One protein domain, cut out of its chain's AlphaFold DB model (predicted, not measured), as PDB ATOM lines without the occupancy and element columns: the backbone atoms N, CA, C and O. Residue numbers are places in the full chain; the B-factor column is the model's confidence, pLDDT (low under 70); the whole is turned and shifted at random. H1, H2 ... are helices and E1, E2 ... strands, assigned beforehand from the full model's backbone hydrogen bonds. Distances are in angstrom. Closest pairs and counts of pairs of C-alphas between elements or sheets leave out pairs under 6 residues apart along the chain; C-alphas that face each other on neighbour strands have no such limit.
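What this domain is: This is residues 2 to 99 of the 633 residues of an uncharacterized protein of Bodo saltans (UniProt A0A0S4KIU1). Two lobes follow each other along the longest axis: one is a cluster of three crossed helices, H1, H2 and H3, with the small strand pair E1 and E4 packed on it; the other is the longer hairpin of E2 and E3, which runs away from the first lobe, with H4 packed on it near Phe 52 and Phe 68. The link of residues 80 to 89 leads from H4 back to E4 in the first lobe. The printed part has 98 residues, with four named helices and four named strands in the order H1, E1, H2, H3, E2, E3, H4, E4; the class is mixed, helices and strands. Its sheets, E1 - E4 and E2 - E3, are both antiparallel. The whole is compact, with a radius of gyration of the C-alphas of 13.9 A and spans of 42 by 33 by 20 A.

How they stand to each other: E2, residues 52 to 58, and E3, residues 62 to 68, form a hairpin, antiparallel at 157 degrees; N 54 and O 66 are 2.8 A apart and N 62 and O 58 are 2.8 A apart, both within hydrogen-bond range. H4, residues 71 to 79, comes closest to E2 at the C-alphas of Phe 52 and Gln 71, 6.6 A apart, and to E3 at those of Phe 68 and Ala 74, 5.9 A apart. E4, residues 90 to 92, comes closest to E2 at the C-alphas of Thr 53 and Ser 90, 6.6 A apart. E1, residues 16 to 18, is antiparallel to E4 at 170 degrees, with N 17 and O 91 within hydrogen-bond range at 2.9 A. H3, residues 30 to 43, comes closest to E4 at the C-alphas of Met 37 and Val 91, 7.2 A apart. H2, residues 19 to 26, touches H3, about perpendicular at 77 degrees; their closest C-alphas, of Ser 23 and Met 30, are 5.7 A apart. H1, residues 2 to 11, touches H3 at a steep tilt of 57 degrees, the same way, closest at the C-alphas of Thr 3 and Ala 36, 6.3 A apart. H1 also touches H2, about perpendicular at 76 degrees, closest at the C-alphas of Ala 2 and Ser 26, 5.8 A apart. H3 and H4 are only just apart, their closest C-alphas being 8.5 A from each other. In H1, H2, H3 and H4 every O i to N i+4 pair is within hydrogen-bond range.

Where its parts are: E2 measures 18.8 A from first to last C-alpha and E3 19.6 A; C-alpha 52 is at (11.707, 39.274, 44.612). H3 is 19.8 A long, H1 14.2 A, H4 12.2 A and H2 10.3 A. The short strands E1 and E4 measure 6.8 A and 6.5 A. H1 begins at C-alpha 2, (4.581, 51.682, 55.306), and E4 ends at C-alpha 92, (11.326, 47.620, 41.754).

The domain as a whole: The two C-alphas farthest apart, of Asp 59 and Arg 98, are 43.8 A from each other. The printed part has no cut and no long link. The mean pLDDT of the printed part is 81.1; it is under 70 at residues 45 to 46, 57, 60 to 61, 81 to 86 and 95 to 99.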
ATOM      1  N   ALA A   2       3.568  52.251  56.218       90.69
ATOM      2  CA  ALA A   2       4.581  51.682  55.306       90.69
ATOM      3  C   ALA A   2       4.122  51.676  53.833       90.69
ATOM      4  O   ALA A   2       4.827  52.189  52.973       90.69
ATOM      5  N   THR A   3       2.899  51.203  53.570       92.31
ATOM      6  CA  THR A   3       2.206  51.309  52.275       92.31
ATOM      7  C   THR A   3       2.235  52.726  51.690       92.31
ATOM      8  O   THR A   3       2.657  52.929  50.558       92.31
ATOM      9  N   GLU A   4       1.823  53.736  52.459       94.62
ATOM     10  CA  GLU A   4       1.732  55.123  51.980       94.62
ATOM     11  C   GLU A   4       3.111  55.715  51.671       94.62
ATOM     12  O   GLU A   4       3.254  56.450  50.699       94.62
ATOM     13  N   LEU A   5       4.138  55.356  52.450       95.94
ATOM     14  CA  LEU A   5       5.529  55.723  52.174       95.94
ATOM     15  C   LEU A   5       6.054  55.043  50.899       95.94
ATOM     16  O   LEU A   5       6.703  55.708  50.095       95.94
ATOM     17  N   LEU A   6       5.725  53.766  50.669       93.50
ATOM     18  CA  LEU A   6       6.052  53.045  49.433       93.50
ATOM     19  C   LEU A   6       5.427  53.742  48.212       93.50
ATOM     20  O   LEU A   6       6.151  54.128  47.293       93.50
ATOM     21  N   TYR A   7       4.114  54.003  48.238       92.50
ATOM     22  CA  TYR A   7       3.428  54.758  47.182       92.50
ATOM     23  C   TYR A   7       3.979  56.177  47.011       92.50
ATOM     24  O   TYR A   7       4.132  56.633  45.880       92.50
ATOM     25  N   SER A   8       4.273  56.887  48.104       95.25
ATOM     26  CA  SER A   8       4.824  58.248  48.063       95.25
ATOM     27  C   SER A   8       6.209  58.281  47.416       95.25
ATOM     28  O   SER A   8       6.496  59.198  46.650       95.25
ATOM     29  N   TRP A   9       7.045  57.273  47.664       95.31
ATOM     30  CA  TRP A   9       8.370  57.157  47.057       95.31
ATOM     31  C   TRP A   9       8.298  56.768  45.578       95.31
ATOM     32  O   TRP A   9       8.964  57.404  44.763       95.31
ATOM     33  N   ILE A  10       7.449  55.800  45.220       90.31
ATOM     34  CA  ILE A  10       7.230  55.385  43.823       90.31
ATOM     35  C   ILE A  10       6.655  56.553  43.002       90.31
ATOM     36  O   ILE A  10       7.212  56.912  41.967       90.31
ATOM     37  N   ARG A  11       5.606  57.230  43.497       88.31
ATOM     38  CA  ARG A  11       5.050  58.449  42.865       88.31
ATOM     39  C   ARG A  11       6.028  59.628  42.872       88.31
ATOM     40  O   ARG A  11       5.928  60.496  42.014       88.31
ATOM     41  N   GLY A  12       6.977  59.647  43.806       93.75
ATOM     42  CA  GLY A  12       8.111  60.573  43.841       93.75
ATOM     43  C   GLY A  12       9.247  60.227  42.867       93.75
ATOM     44  O   GLY A  12      10.312  60.831  42.957       93.75
ATOM     45  N   GLY A  13       9.056  59.256  41.966       91.06
ATOM     46  CA  GLY A  13      10.025  58.893  40.929       91.06
ATOM     47  C   GLY A  13      11.109  57.900  41.363       91.06
ATOM     48  O   GLY A  13      12.057  57.678  40.609       91.06
ATOM     49  N   ARG A  14      11.005  57.278  42.549       92.19
ATOM     50  CA  ARG A  14      11.926  56.196  42.941       92.19
ATOM     51  C   ARG A  14      11.553  54.896  42.230       92.19
ATOM     52  O   ARG A  14      10.593  54.231  42.606       92.19
ATOM     53  N   SER A  15      12.366  54.514  41.247       87.19
ATOM     54  CA  SER A  15      12.250  53.246  40.513       87.19
ATOM     55  C   SER A  15      12.554  52.005  41.359       87.19
ATOM     56  O   SER A  15      12.157  50.905  40.987       87.19
ATOM     57  N   THR A  16      13.234  52.147  42.500       89.62
ATOM     58  CA  THR A  16      13.489  51.058  43.451       89.62
ATOM     59  C   THR A  16      13.322  51.521  44.896       89.62
ATOM     60  O   THR A  16      13.627  52.662  45.250       89.62
ATOM     61  N   VAL A  17      12.821  50.618  45.745       92.38
ATOM     62  CA  VAL A  17      12.660  50.816  47.193       92.38
ATOM     63  C   VAL A  17      13.064  49.534  47.917       92.38
ATOM     64  O   VAL A  17      12.479  48.475  47.676       92.38
ATOM     65  N   THR A  18      14.040  49.601  48.828       93.38
ATOM     66  CA  THR A  18      14.380  48.446  49.677       93.38
ATOM     67  C   THR A  18      13.500  48.377  50.926       93.38
ATOM     68  O   THR A  18      13.163  49.402  51.528       93.38
ATOM     69  N   ALA A  19      13.194  47.161  51.391       92.38
ATOM     70  CA  ALA A  19      12.474  46.962  52.654       92.38
ATOM     71  C   ALA A  19      13.241  47.559  53.849       92.38
ATOM     72  O   ALA A  19      12.647  48.079  54.793       92.38
ATOM     73  N   ARG A  20      14.579  47.584  53.774       94.06
ATOM     74  CA  ARG A  20      15.447  48.213  54.779       94.06
ATOM     75  C   ARG A  20      15.297  49.734  54.831       94.06
ATOM     76  O   ARG A  20      15.313  50.291  55.928       94.06
ATOM     77  N   GLU A  21      15.168  50.417  53.697       95.62
ATOM     78  CA  GLU A  21      14.893  51.860  53.681       95.62
ATOM     79  C   GLU A  21      13.482  52.155  54.180       95.62
ATOM     80  O   GLU A  21      13.308  53.044  55.012       95.62
ATOM     81  N   LEU A  22      12.490  51.381  53.733       95.75
ATOM     82  CA  LEU A  22      11.099  51.582  54.126       95.75
ATOM     83  C   LEU A  22      10.881  51.305  55.627       95.75
ATOM     84  O   LEU A  22      10.168  52.054  56.291       95.75
ATOM     85  N   SER A  23      11.571  50.310  56.197       96.62
ATOM     86  CA  SER A  23      11.636  50.056  57.647       96.62
ATOM     87  C   SER A  23      12.293  51.206  58.413       96.62
ATOM     88  O   SER A  23      11.727  51.683  59.395       96.62
ATOM     89  N   ARG A  24      13.424  51.738  57.928       96.81
ATOM     90  CA  ARG A  24      14.076  52.914  58.539       96.81
ATOM     91  C   ARG A  24      13.196  54.166  58.506       96.81
ATOM     92  O   ARG A  24      13.186  54.904  59.482       96.81
ATOM     93  N   ALA A  25      12.482  54.406  57.407       96.44
ATOM     94  CA  ALA A  25      11.666  55.608  57.223       96.44
ATOM     95  C   ALA A  25      10.308  55.550  57.939       96.44
ATOM     96  O   ALA A  25       9.797  56.582  58.363       96.44
ATOM     97  N   SER A  26       9.722  54.358  58.080       96.25
ATOM     98  CA  SER A  26       8.448  54.164  58.789       96.25
ATOM     99  C   SER A  26       8.606  53.888  60.289       96.25
ATOM    100  O   SER A  26       7.632  54.003  61.026       96.25
ATOM    101  N   GLY A  27       9.796  53.474  60.742       96.44
ATOM    102  CA  GLY A  27      10.016  52.955  62.096       96.44
ATOM    103  C   GLY A  27       9.418  51.560  62.338       96.44
ATOM    104  O   GLY A  27       9.467  51.060  63.461       96.44
ATOM    105  N   ILE A  28       8.853  50.922  61.308       96.31
ATOM    106  CA  ILE A  28       8.175  49.624  61.399       96.31
ATOM    107  C   ILE A  28       9.196  48.486  61.232       96.31
ATOM    108  O   ILE A  28      10.180  48.603  60.496       96.31
ATOM    109  N   THR A  29       8.976  47.370  61.931       96.00
ATOM    110  CA  THR A  29       9.854  46.191  61.886       96.00
ATOM    111  C   THR A  29       9.932  45.585  60.482       96.00
ATOM    112  O   THR A  29       8.960  45.606  59.729       96.00
ATOM    113  N   MET A  30      11.089  45.004  60.139       92.38
ATOM    114  CA  MET A  30      11.348  44.472  58.793       92.38
ATOM    115  C   MET A  30      10.253  43.507  58.319       92.38
ATOM    116  O   MET A  30       9.752  43.680  57.221       92.38
ATOM    117  N   SER A  31       9.808  42.572  59.162       89.62
ATOM    118  CA  SER A  31       8.792  41.575  58.796       89.62
ATOM    119  C   SER A  31       7.419  42.175  58.474       89.62
ATOM    120  O   SER A  31       6.742  41.691  57.571       89.62
ATOM    121  N   LEU A  32       7.008  43.245  59.164       92.88
ATOM    122  CA  LEU A  32       5.777  43.976  58.841       92.88
ATOM    123  C   LEU A  32       5.924  44.797  57.550       92.88
ATOM    124  O   LEU A  32       4.954  44.958  56.814       92.88
ATOM    125  N   VAL A  33       7.128  45.291  57.257       94.62
ATOM    126  CA  VAL A  33       7.429  46.002  56.005       94.62
ATOM    127  C   VAL A  33       7.498  45.042  54.818       94.62
ATOM    128  O   VAL A  33       6.925  45.341  53.776       94.62
ATOM    129  N   GLU A  34       8.118  43.873  54.981       91.12
ATOM    130  CA  GLU A  34       8.127  42.794  53.991       91.12
ATOM    131  C   GLU A  34       6.696  42.329  53.689       91.12
ATOM    132  O   GLU A  34       6.315  42.273  52.524       91.12
ATOM    133  N   ALA A  35       5.868  42.096  54.716       90.12
ATOM    134  CA  ALA A  35       4.459  41.741  54.542       90.12
ATOM    135  C   ALA A  35       3.643  42.837  53.826       90.12
ATOM    136  O   ALA A  35       2.849  42.526  52.941       90.12
ATOM    137  N   ALA A  36       3.861  44.116  54.154       91.44
ATOM    138  CA  ALA A  36       3.201  45.228  53.465       91.44
ATOM    139  C   ALA A  36       3.646  45.349  51.995       91.44
ATOM    140  O   ALA A  36       2.814  45.546  51.116       91.44
ATOM    141  N   MET A  37       4.942  45.189  51.709       90.75
ATOM    142  CA  MET A  37       5.476  45.222  50.342       90.75
ATOM    143  C   MET A  37       5.008  44.024  49.502       90.75
ATOM    144  O   MET A  37       4.755  44.201  48.314       90.75
ATOM    145  N   LEU A  38       4.841  42.840  50.104       88.19
ATOM    146  CA  LEU A  38       4.215  41.679  49.458       88.19
ATOM    147  C   LEU A  38       2.731  41.938  49.159       88.19
ATOM    148  O   LEU A  38       2.311  41.787  48.019       88.19
ATOM    149  N   SER A  39       1.955  42.399  50.144       89.06
ATOM    150  CA  SER A  39       0.520  42.657  49.961       89.06
ATOM    151  C   SER A  39       0.233  43.735  48.907       89.06
ATOM    152  O   SER A  39      -0.757  43.623  48.186       89.06
ATOM    153  N   GLU A  40       1.089  44.756  48.781       89.44
ATOM    154  CA  GLU A  40       0.980  45.751  47.704       89.44
ATOM    155  C   GLU A  40       1.457  45.216  46.344       89.44
ATOM    156  O   GLU A  40       0.901  45.588  45.313       89.44
ATOM    157  N   ALA A  41       2.458  44.331  46.311       84.69
ATOM    158  CA  ALA A  41       2.877  43.662  45.079       84.69
ATOM    159  C   ALA A  41       1.768  42.753  44.519       84.69
ATOM    160  O   ALA A  41       1.524  42.759  43.313       84.69
ATOM    161  N   GLU A  42       1.067  42.021  45.391       83.94
ATOM    162  CA  GLU A  42      -0.100  41.209  45.033       83.94
ATOM    163  C   GLU A  42      -1.261  42.076  44.517       83.94
ATOM    164  O   GLU A  42      -1.845  41.768  43.476       83.94
ATOM    165  N   SER A  43      -1.584  43.182  45.202       85.62
ATOM    166  CA  SER A  43      -2.715  44.050  44.832       85.62
ATOM    167  C   SER A  43      -2.492  44.832  43.528       85.62
ATOM    168  O   SER A  43      -3.448  45.076  42.791       85.62
ATOM    169  N   ASN A  44      -1.239  45.182  43.210       83.06
ATOM    170  CA  ASN A  44      -0.850  45.940  42.012       83.06
ATOM    171  C   ASN A  44      -0.244  45.060  40.899       83.06
ATOM    172  O   ASN A  44       0.489  45.581  40.055       83.06
ATOM    173  N   GLY A  45      -0.527  43.749  40.884       59.66
ATOM    174  CA  GLY A  45       0.205  42.691  40.155       59.66
ATOM    175  C   GLY A  45       0.341  42.762  38.619       59.66
ATOM    176  O   GLY A  45       0.708  41.767  38.000       59.66
ATOM    177  N   SER A  46       0.063  43.902  37.986       62.66
ATOM    178  CA  SER A  46       0.392  44.210  36.582       62.66
ATOM    179  C   SER A  46       1.083  45.569  36.376       62.66
ATOM    180  O   SER A  46       1.621  45.817  35.298       62.66
ATOM    181  N   ALA A  47       1.087  46.450  37.382       71.69
ATOM    182  CA  ALA A  47       1.617  47.810  37.281       71.69
ATOM    183  C   ALA A  47       3.097  47.926  37.692       71.69
ATOM    184  O   ALA A  47       3.771  48.863  37.265       71.69
ATOM    185  N   TRP A  48       3.605  47.014  38.530       77.31
ATOM    186  CA  TRP A  48       4.961  47.062  39.095       77.31
ATOM    187  C   TRP A  48       5.782  45.817  38.702       77.31
ATOM    188  O   TRP A  48       5.344  44.689  38.908       77.31
ATOM    189  N   ASP A  49       7.003  46.012  38.185       72.31
ATOM    190  CA  ASP A  49       7.986  44.937  37.926       72.31
ATOM    191  C   ASP A  49       8.687  44.501  39.228       72.31
ATOM    192  O   ASP A  49       9.823  44.892  39.525       72.31
ATOM    193  N   VAL A  50       7.974  43.730  40.051       75.50
ATOM    194  CA  VAL A  50       8.426  43.357  41.396       75.50
ATOM    195  C   VAL A  50       9.503  42.267  41.347       75.50
ATOM    196  O   VAL A  50       9.223  41.083  41.185       75.50
ATOM    197  N   GLN A  51      10.763  42.663  41.554       79.56
ATOM    198  CA  GLN A  51      11.893  41.733  41.674       79.56
ATOM    199  C   GLN A  51      12.080  41.204  43.104       79.56
ATOM    200  O   GLN A  51      12.756  41.814  43.940       79.56
ATOM    201  N   PHE A  52      11.556  40.007  43.356       77.69
ATOM    202  CA  PHE A  52      11.707  39.274  44.612       77.69
ATOM    203  C   PHE A  52      13.161  38.801  44.773       77.69
ATOM    204  O   PHE A  52      13.603  37.843  44.139       77.69
ATOM    205  N   THR A  53      13.935  39.487  45.618       76.69
ATOM    206  CA  THR A  53      15.332  39.127  45.916       76.69
ATOM    207  C   THR A  53      15.410  38.311  47.202       76.69
ATOM    208  O   THR A  53      15.364  38.873  48.295       76.69
ATOM    209  N   VAL A  54      15.556  36.995  47.054       75.38
ATOM    210  CA  VAL A  54      15.622  36.011  48.139       75.38
ATOM    211  C   VAL A  54      17.071  35.798  48.574       75.38
ATOM    212  O   VAL A  54      17.871  35.215  47.840       75.38
ATOM    213  N   SER A  55      17.410  36.219  49.791       76.56
ATOM    214  CA  SER A  55      18.621  35.764  50.484       76.56
ATOM    215  C   SER A  55      18.363  34.433  51.187       76.56
ATOM    216  O   SER A  55      17.363  34.327  51.897       76.56
ATOM    217  N   PHE A  56      19.272  33.467  51.077       75.69
ATOM    218  CA  PHE A  56      19.224  32.217  51.832       75.69
ATOM    219  C   PHE A  56      20.586  31.889  52.448       75.69
ATOM    220  O   PHE A  56      21.624  32.057  51.817       75.69
ATOM    221  N   THR A  57      20.579  31.402  53.684       69.56
ATOM    222  CA  THR A  57      21.730  30.751  54.319       69.56
ATOM    223  C   THR A  57      21.656  29.251  54.072       69.56
ATOM    224  O   THR A  57      20.581  28.665  54.183       69.56
ATOM    225  N   SER A  58      22.784  28.628  53.749       72.50
ATOM    226  CA  SER A  58      22.931  27.174  53.698       72.50
ATOM    227  C   SER A  58      24.293  26.792  54.261       72.50
ATOM    228  O   SER A  58      25.304  27.356  53.842       72.50
ATOM    229  N   ASP A  59      24.328  25.829  55.178       71.62
ATOM    230  CA  ASP A  59      25.535  25.450  55.928       71.62
ATOM    231  C   ASP A  59      26.692  24.968  55.034       71.62
ATOM    232  O   ASP A  59      27.854  25.023  55.432       71.62
ATOM    233  N   THR A  60      26.392  24.543  53.802       62.22
ATOM    234  CA  THR A  60      27.369  24.074  52.807       62.22
ATOM    235  C   THR A  60      27.733  25.109  51.734       62.22
ATOM    236  O   THR A  60      28.726  24.915  51.034       62.22
ATOM    237  N   VAL A  61      26.965  26.199  51.583       57.09
ATOM    238  CA  VAL A  61      27.113  27.182  50.477       57.09
ATOM    239  C   VAL A  61      27.290  28.629  50.974       57.09
ATOM    240  O   VAL A  61      27.695  29.508  50.215       57.09
ATOM    241  N   GLY A  62      27.031  28.904  52.255       70.94
ATOM    242  CA  GLY A  62      27.074  30.248  52.832       70.94
ATOM    243  C   GLY A  62      25.805  31.056  52.543       70.94
ATOM    244  O   GLY A  62      24.697  30.518  52.555       70.94
ATOM    245  N   ILE A  63      25.954  32.368  52.324       72.19
ATOM    246  CA  ILE A  63      24.836  33.272  52.007       72.19
ATOM    247  C   ILE A  63      24.664  33.351  50.487       72.19
ATOM    248  O   ILE A  63      25.382  34.086  49.809       72.19
ATOM    249  N   GLY A  64      23.684  32.622  49.959       73.31
ATOM    250  CA  GLY A  64      23.224  32.769  48.582       73.31
ATOM    251  C   GLY A  64      22.198  33.896  48.441       73.31
ATOM    252  O   GLY A  64      21.432  34.187  49.361       73.31
ATOM    253  N   ILE A  65      22.155  34.531  47.268       81.94
ATOM    254  CA  ILE A  65      21.114  35.499  46.898       81.94
ATOM    255  C   ILE A  65      20.612  35.142  45.498       81.94
ATOM    256  O   ILE A  65      21.402  35.094  44.555       81.94
ATOM    257  N   LYS A  66      19.305  34.907  45.352       81.06
ATOM    258  CA  LYS A  66      18.646  34.586  44.077       81.06
ATOM    259  C   LYS A  66      17.496  35.565  43.828       81.06
ATOM    260  O   LYS A  66      16.772  35.920  44.757       81.06
ATOM    261  N   ARG A  67      17.353  36.038  42.589       85.62
ATOM    262  CA  ARG A  67      16.281  36.959  42.175       85.62
ATOM    263  C   ARG A  67      15.219  36.212  41.375       85.62
ATOM    264  O   ARG A  67      15.561  35.304  40.621       85.62
ATOM    265  N   PHE A  68      13.970  36.634  41.527       82.12
ATOM    266  CA  PHE A  68      12.807  36.111  40.816       82.12
ATOM    267  C   PHE A  68      11.915  37.273  40.366       82.12
ATOM    268  O   PHE A  68      11.801  38.275  41.072       82.12
ATOM    269  N   HIS A  69      11.244  37.112  39.227       80.06
ATOM    270  CA  HIS A  69      10.239  38.054  38.707       80.06
ATOM    271  C   HIS A  69       8.800  37.632  39.045       80.06
ATOM    272  O   HIS A  69       7.841  38.247  38.600       80.06
ATOM    273  N   SER A  70       8.649  36.568  39.837       80.12
ATOM    274  CA  SER A  70       7.376  35.984  40.252       80.12
ATOM    275  C   SER A  70       7.440  35.613  41.731       80.12
ATOM    276  O   SER A  70       8.389  34.967  42.191       80.12
ATOM    277  N   GLN A  71       6.402  35.994  42.476       78.12
ATOM    278  CA  GLN A  71       6.249  35.623  43.880       78.12
ATOM    279  C   GLN A  71       6.092  34.111  44.049       78.12
ATOM    280  O   GLN A  71       6.647  33.540  44.987       78.12
ATOM    281  N   ARG A  72       5.365  33.459  43.131       81.94
ATOM    282  CA  ARG A  72       5.154  32.007  43.144       81.94
ATOM    283  C   ARG A  72       6.484  31.269  43.022       81.94
ATOM    284  O   ARG A  72       6.677  30.280  43.712       81.94
ATOM    285  N   ASP A  73       7.406  31.774  42.212       82.25
ATOM    286  CA  ASP A  73       8.706  31.145  41.971       82.25
ATOM    287  C   ASP A  73       9.631  31.332  43.186       82.25
ATOM    288  O   ASP A  73      10.319  30.400  43.607       82.25
ATOM    289  N   ALA A  74       9.592  32.521  43.800       77.25
ATOM    290  CA  ALA A  74      10.293  32.808  45.050       77.25
ATOM    291  C   ALA A  74       9.758  31.966  46.226       77.25
ATOM    292  O   ALA A  74      10.544  31.477  47.035       77.25
ATOM    293  N   GLN A  75       8.437  31.762  46.306       78.44
ATOM    294  CA  GLN A  75       7.787  30.893  47.294       78.44
ATOM    295  C   GLN A  75       8.037  29.404  47.013       78.44
ATOM    296  O   GLN A  75       8.286  28.653  47.953       78.44
ATOM    297  N   ALA A  76       8.056  28.972  45.750       84.31
ATOM    298  CA  ALA A  76       8.409  27.604  45.375       84.31
ATOM    299  C   ALA A  76       9.840  27.274  45.831       84.31
ATOM    300  O   ALA A  76      10.040  26.319  46.578       84.31
ATOM    301  N   PHE A  77      10.810  28.136  45.501       83.25
ATOM    302  CA  PHE A  77      12.208  28.007  45.938       83.25
ATOM    303  C   PHE A  77      12.412  28.150  47.463       83.25
ATOM    304  O   PHE A  77      13.437  27.705  47.992       83.25
ATOM    305  N   ALA A  78      11.450  28.758  48.172       76.44
ATOM    306  CA  ALA A  78      11.363  28.704  49.630       76.44
ATOM    307  C   ALA A  78      10.947  27.300  50.093       76.44
ATOM    308  O   ALA A  78      11.655  26.666  50.866       76.44
ATOM    309  N   SER A  79       9.812  26.804  49.589       80.31
ATOM    310  CA  SER A  79       9.221  25.522  49.996       80.31
ATOM    311  C   SER A  79      10.065  24.298  49.625       80.31
ATOM    312  O   SER A  79      10.052  23.311  50.353       80.31
ATOM    313  N   GLU A  80      10.841  24.382  48.542       82.25
ATOM    314  CA  GLU A  80      11.795  23.359  48.092       82.25
ATOM    315  C   GLU A  80      12.928  23.111  49.109       82.25
ATOM    316  O   GLU A  80      13.586  22.074  49.068       82.25
ATOM    317  N   ALA A  81      13.177  24.047  50.033       69.25
ATOM    318  CA  ALA A  81      14.228  23.916  51.033       69.25
ATOM    319  C   ALA A  81      13.798  24.505  52.379       69.25
ATOM    320  O   ALA A  81      13.960  25.701  52.633       69.25
ATOM    321  N   SER A  82      13.318  23.610  53.247       58.00
ATOM    322  CA  SER A  82      12.774  23.851  54.594       58.00
ATOM    323  C   SER A  82      13.515  24.893  55.436       58.00
ATOM    324  O   SER A  82      12.888  25.625  56.200       58.00
ATOM    325  N   ASP A  83      14.834  24.978  55.280       65.12
ATOM    326  CA  ASP A  83      15.713  25.739  56.170       65.12
ATOM    327  C   ASP A  83      16.041  27.148  55.621       65.12
ATOM    328  O   ASP A  83      16.732  27.944  56.267       65.12
ATOM    329  N   ARG A  84      15.549  27.505  54.422       68.69
ATOM    330  CA  ARG A  84      15.839  28.795  53.770       68.69
ATOM    331  C   ARG A  84      14.876  29.899  54.222       68.69
ATOM    332  O   ARG A  84      13.791  30.067  53.665       68.69
ATOM    333  N   LYS A  85      15.311  30.754  55.157       66.94
ATOM    334  CA  LYS A  85      14.563  31.971  55.536       66.94
ATOM    335  C   LYS A  85      14.510  33.004  54.395       66.94
ATOM    336  O   LYS A  85      15.365  33.890  54.304       66.94
ATOM    337  N   VAL A  86      13.444  32.950  53.601       65.44
ATOM    338  CA  VAL A  86      13.132  33.963  52.585       65.44
ATOM    339  C   VAL A  86      12.837  35.329  53.213       65.44
ATOM    340  O   VAL A  86      12.229  35.435  54.277       65.44
ATOM    341  N   GLN A  87      13.317  36.371  52.538       73.38
ATOM    342  CA  GLN A  87      13.174  37.791  52.862       73.38
ATOM    343  C   GLN A  87      12.918  38.555  51.558       73.38
ATOM    344  O   GLN A  87      13.447  38.158  50.516       73.38
ATOM    345  N   LEU A  88      12.141  39.640  51.601       75.31
ATOM    346  CA  LEU A  88      11.887  40.502  50.441       75.31
ATOM    347  C   LEU A  88      12.806  41.723  50.513       75.31
ATOM    348  O   LEU A  88      12.512  42.699  51.198       75.31
ATOM    349  N   HIS A  89      13.932  41.689  49.799       80.12
ATOM    350  CA  HIS A  89      14.921  42.763  49.931       80.12
ATOM    351  C   HIS A  89      14.469  44.113  49.339       80.12
ATOM    352  O   HIS A  89      14.834  45.173  49.856       80.12
ATOM    353  N   SER A  90      13.689  44.086  48.256       83.62
ATOM    354  CA  SER A  90      13.329  45.268  47.467       83.62
ATOM    355  C   SER A  90      12.087  45.056  46.611       83.62
ATOM    356  O   SER A  90      11.865  43.953  46.121       83.62
ATOM    357  N   VAL A  91      11.363  46.143  46.348       80.56
ATOM    358  CA  VAL A  91      10.445  46.272  45.209       80.56
ATOM    359  C   VAL A  91      11.120  47.168  44.169       80.56
ATOM    360  O   VAL A  91      11.734  48.183  44.508       80.56
ATOM    361  N   SER A  92      11.012  46.777  42.904       79.75
ATOM    362  CA  SER A  92      11.326  47.620  41.754       79.75
ATOM    363  C   SER A  92      10.014  48.018  41.083       79.75
ATOM    364  O   SER A  92       9.043  47.264  41.104       79.75
ATOM    365  N   VAL A  93       9.988  49.203  40.487       75.00
ATOM    366  CA  VAL A  93       8.921  49.663  39.604       75.00
ATOM    367  C   VAL A  93       9.594  50.145  38.330       75.00
ATOM    368  O   VAL A  93      10.059  51.283  38.242       75.00
ATOM    369  N   LYS A  94       9.676  49.258  37.331       70.12
ATOM    370  CA  LYS A  94       9.898  49.710  35.959       70.12
ATOM    371  C   LYS A  94       8.634  50.417  35.499       70.12
ATOM    372  O   LYS A  94       7.553  49.832  35.501       70.12
ATOM    373  N   ASP A  95       8.787  51.674  35.114       57.19
ATOM    374  CA  ASP A  95       7.694  52.493  34.613       57.19
ATOM    375  C   ASP A  95       7.403  52.134  33.146       57.19
ATOM    376  O   ASP A  95       7.817  52.822  32.210       57.19
ATOM    377  N   ASN A  96       6.710  51.007  32.948       52.97
ATOM    378  CA  ASN A  96       6.358  50.469  31.628       52.97
ATOM    379  C   ASN A  96       5.502  51.447  30.789       52.97
ATOM    380  O   ASN A  96       5.386  51.276  29.574       52.97
ATOM    381  N   SER A  97       4.960  52.511  31.403       50.62
ATOM    382  CA  SER A  97       4.282  53.609  30.702       50.62
ATOM    383  C   SER A  97       5.198  54.390  29.747       50.62
ATOM    384  O   SER A  97       4.706  55.034  28.822       50.62
ATOM    385  N   ARG A  98       6.527  54.318  29.931       45.66
ATOM    386  CA  ARG A  98       7.519  54.979  29.063       45.66
ATOM    387  C   ARG A  98       7.993  54.145  27.871       45.66
ATOM    388  O   ARG A  98       8.665  54.699  27.004       45.66
ATOM    389  N   THR A  99       7.690  52.847  27.820       42.56
ATOM    390  CA  THR A  99       8.178  51.934  26.763       42.56
ATOM    391  C   THR A  99       7.075  51.238  25.976       42.56
ATOM    392  O   THR A  99       7.337  50.794  24.860       42.56
TER     393      THR A  99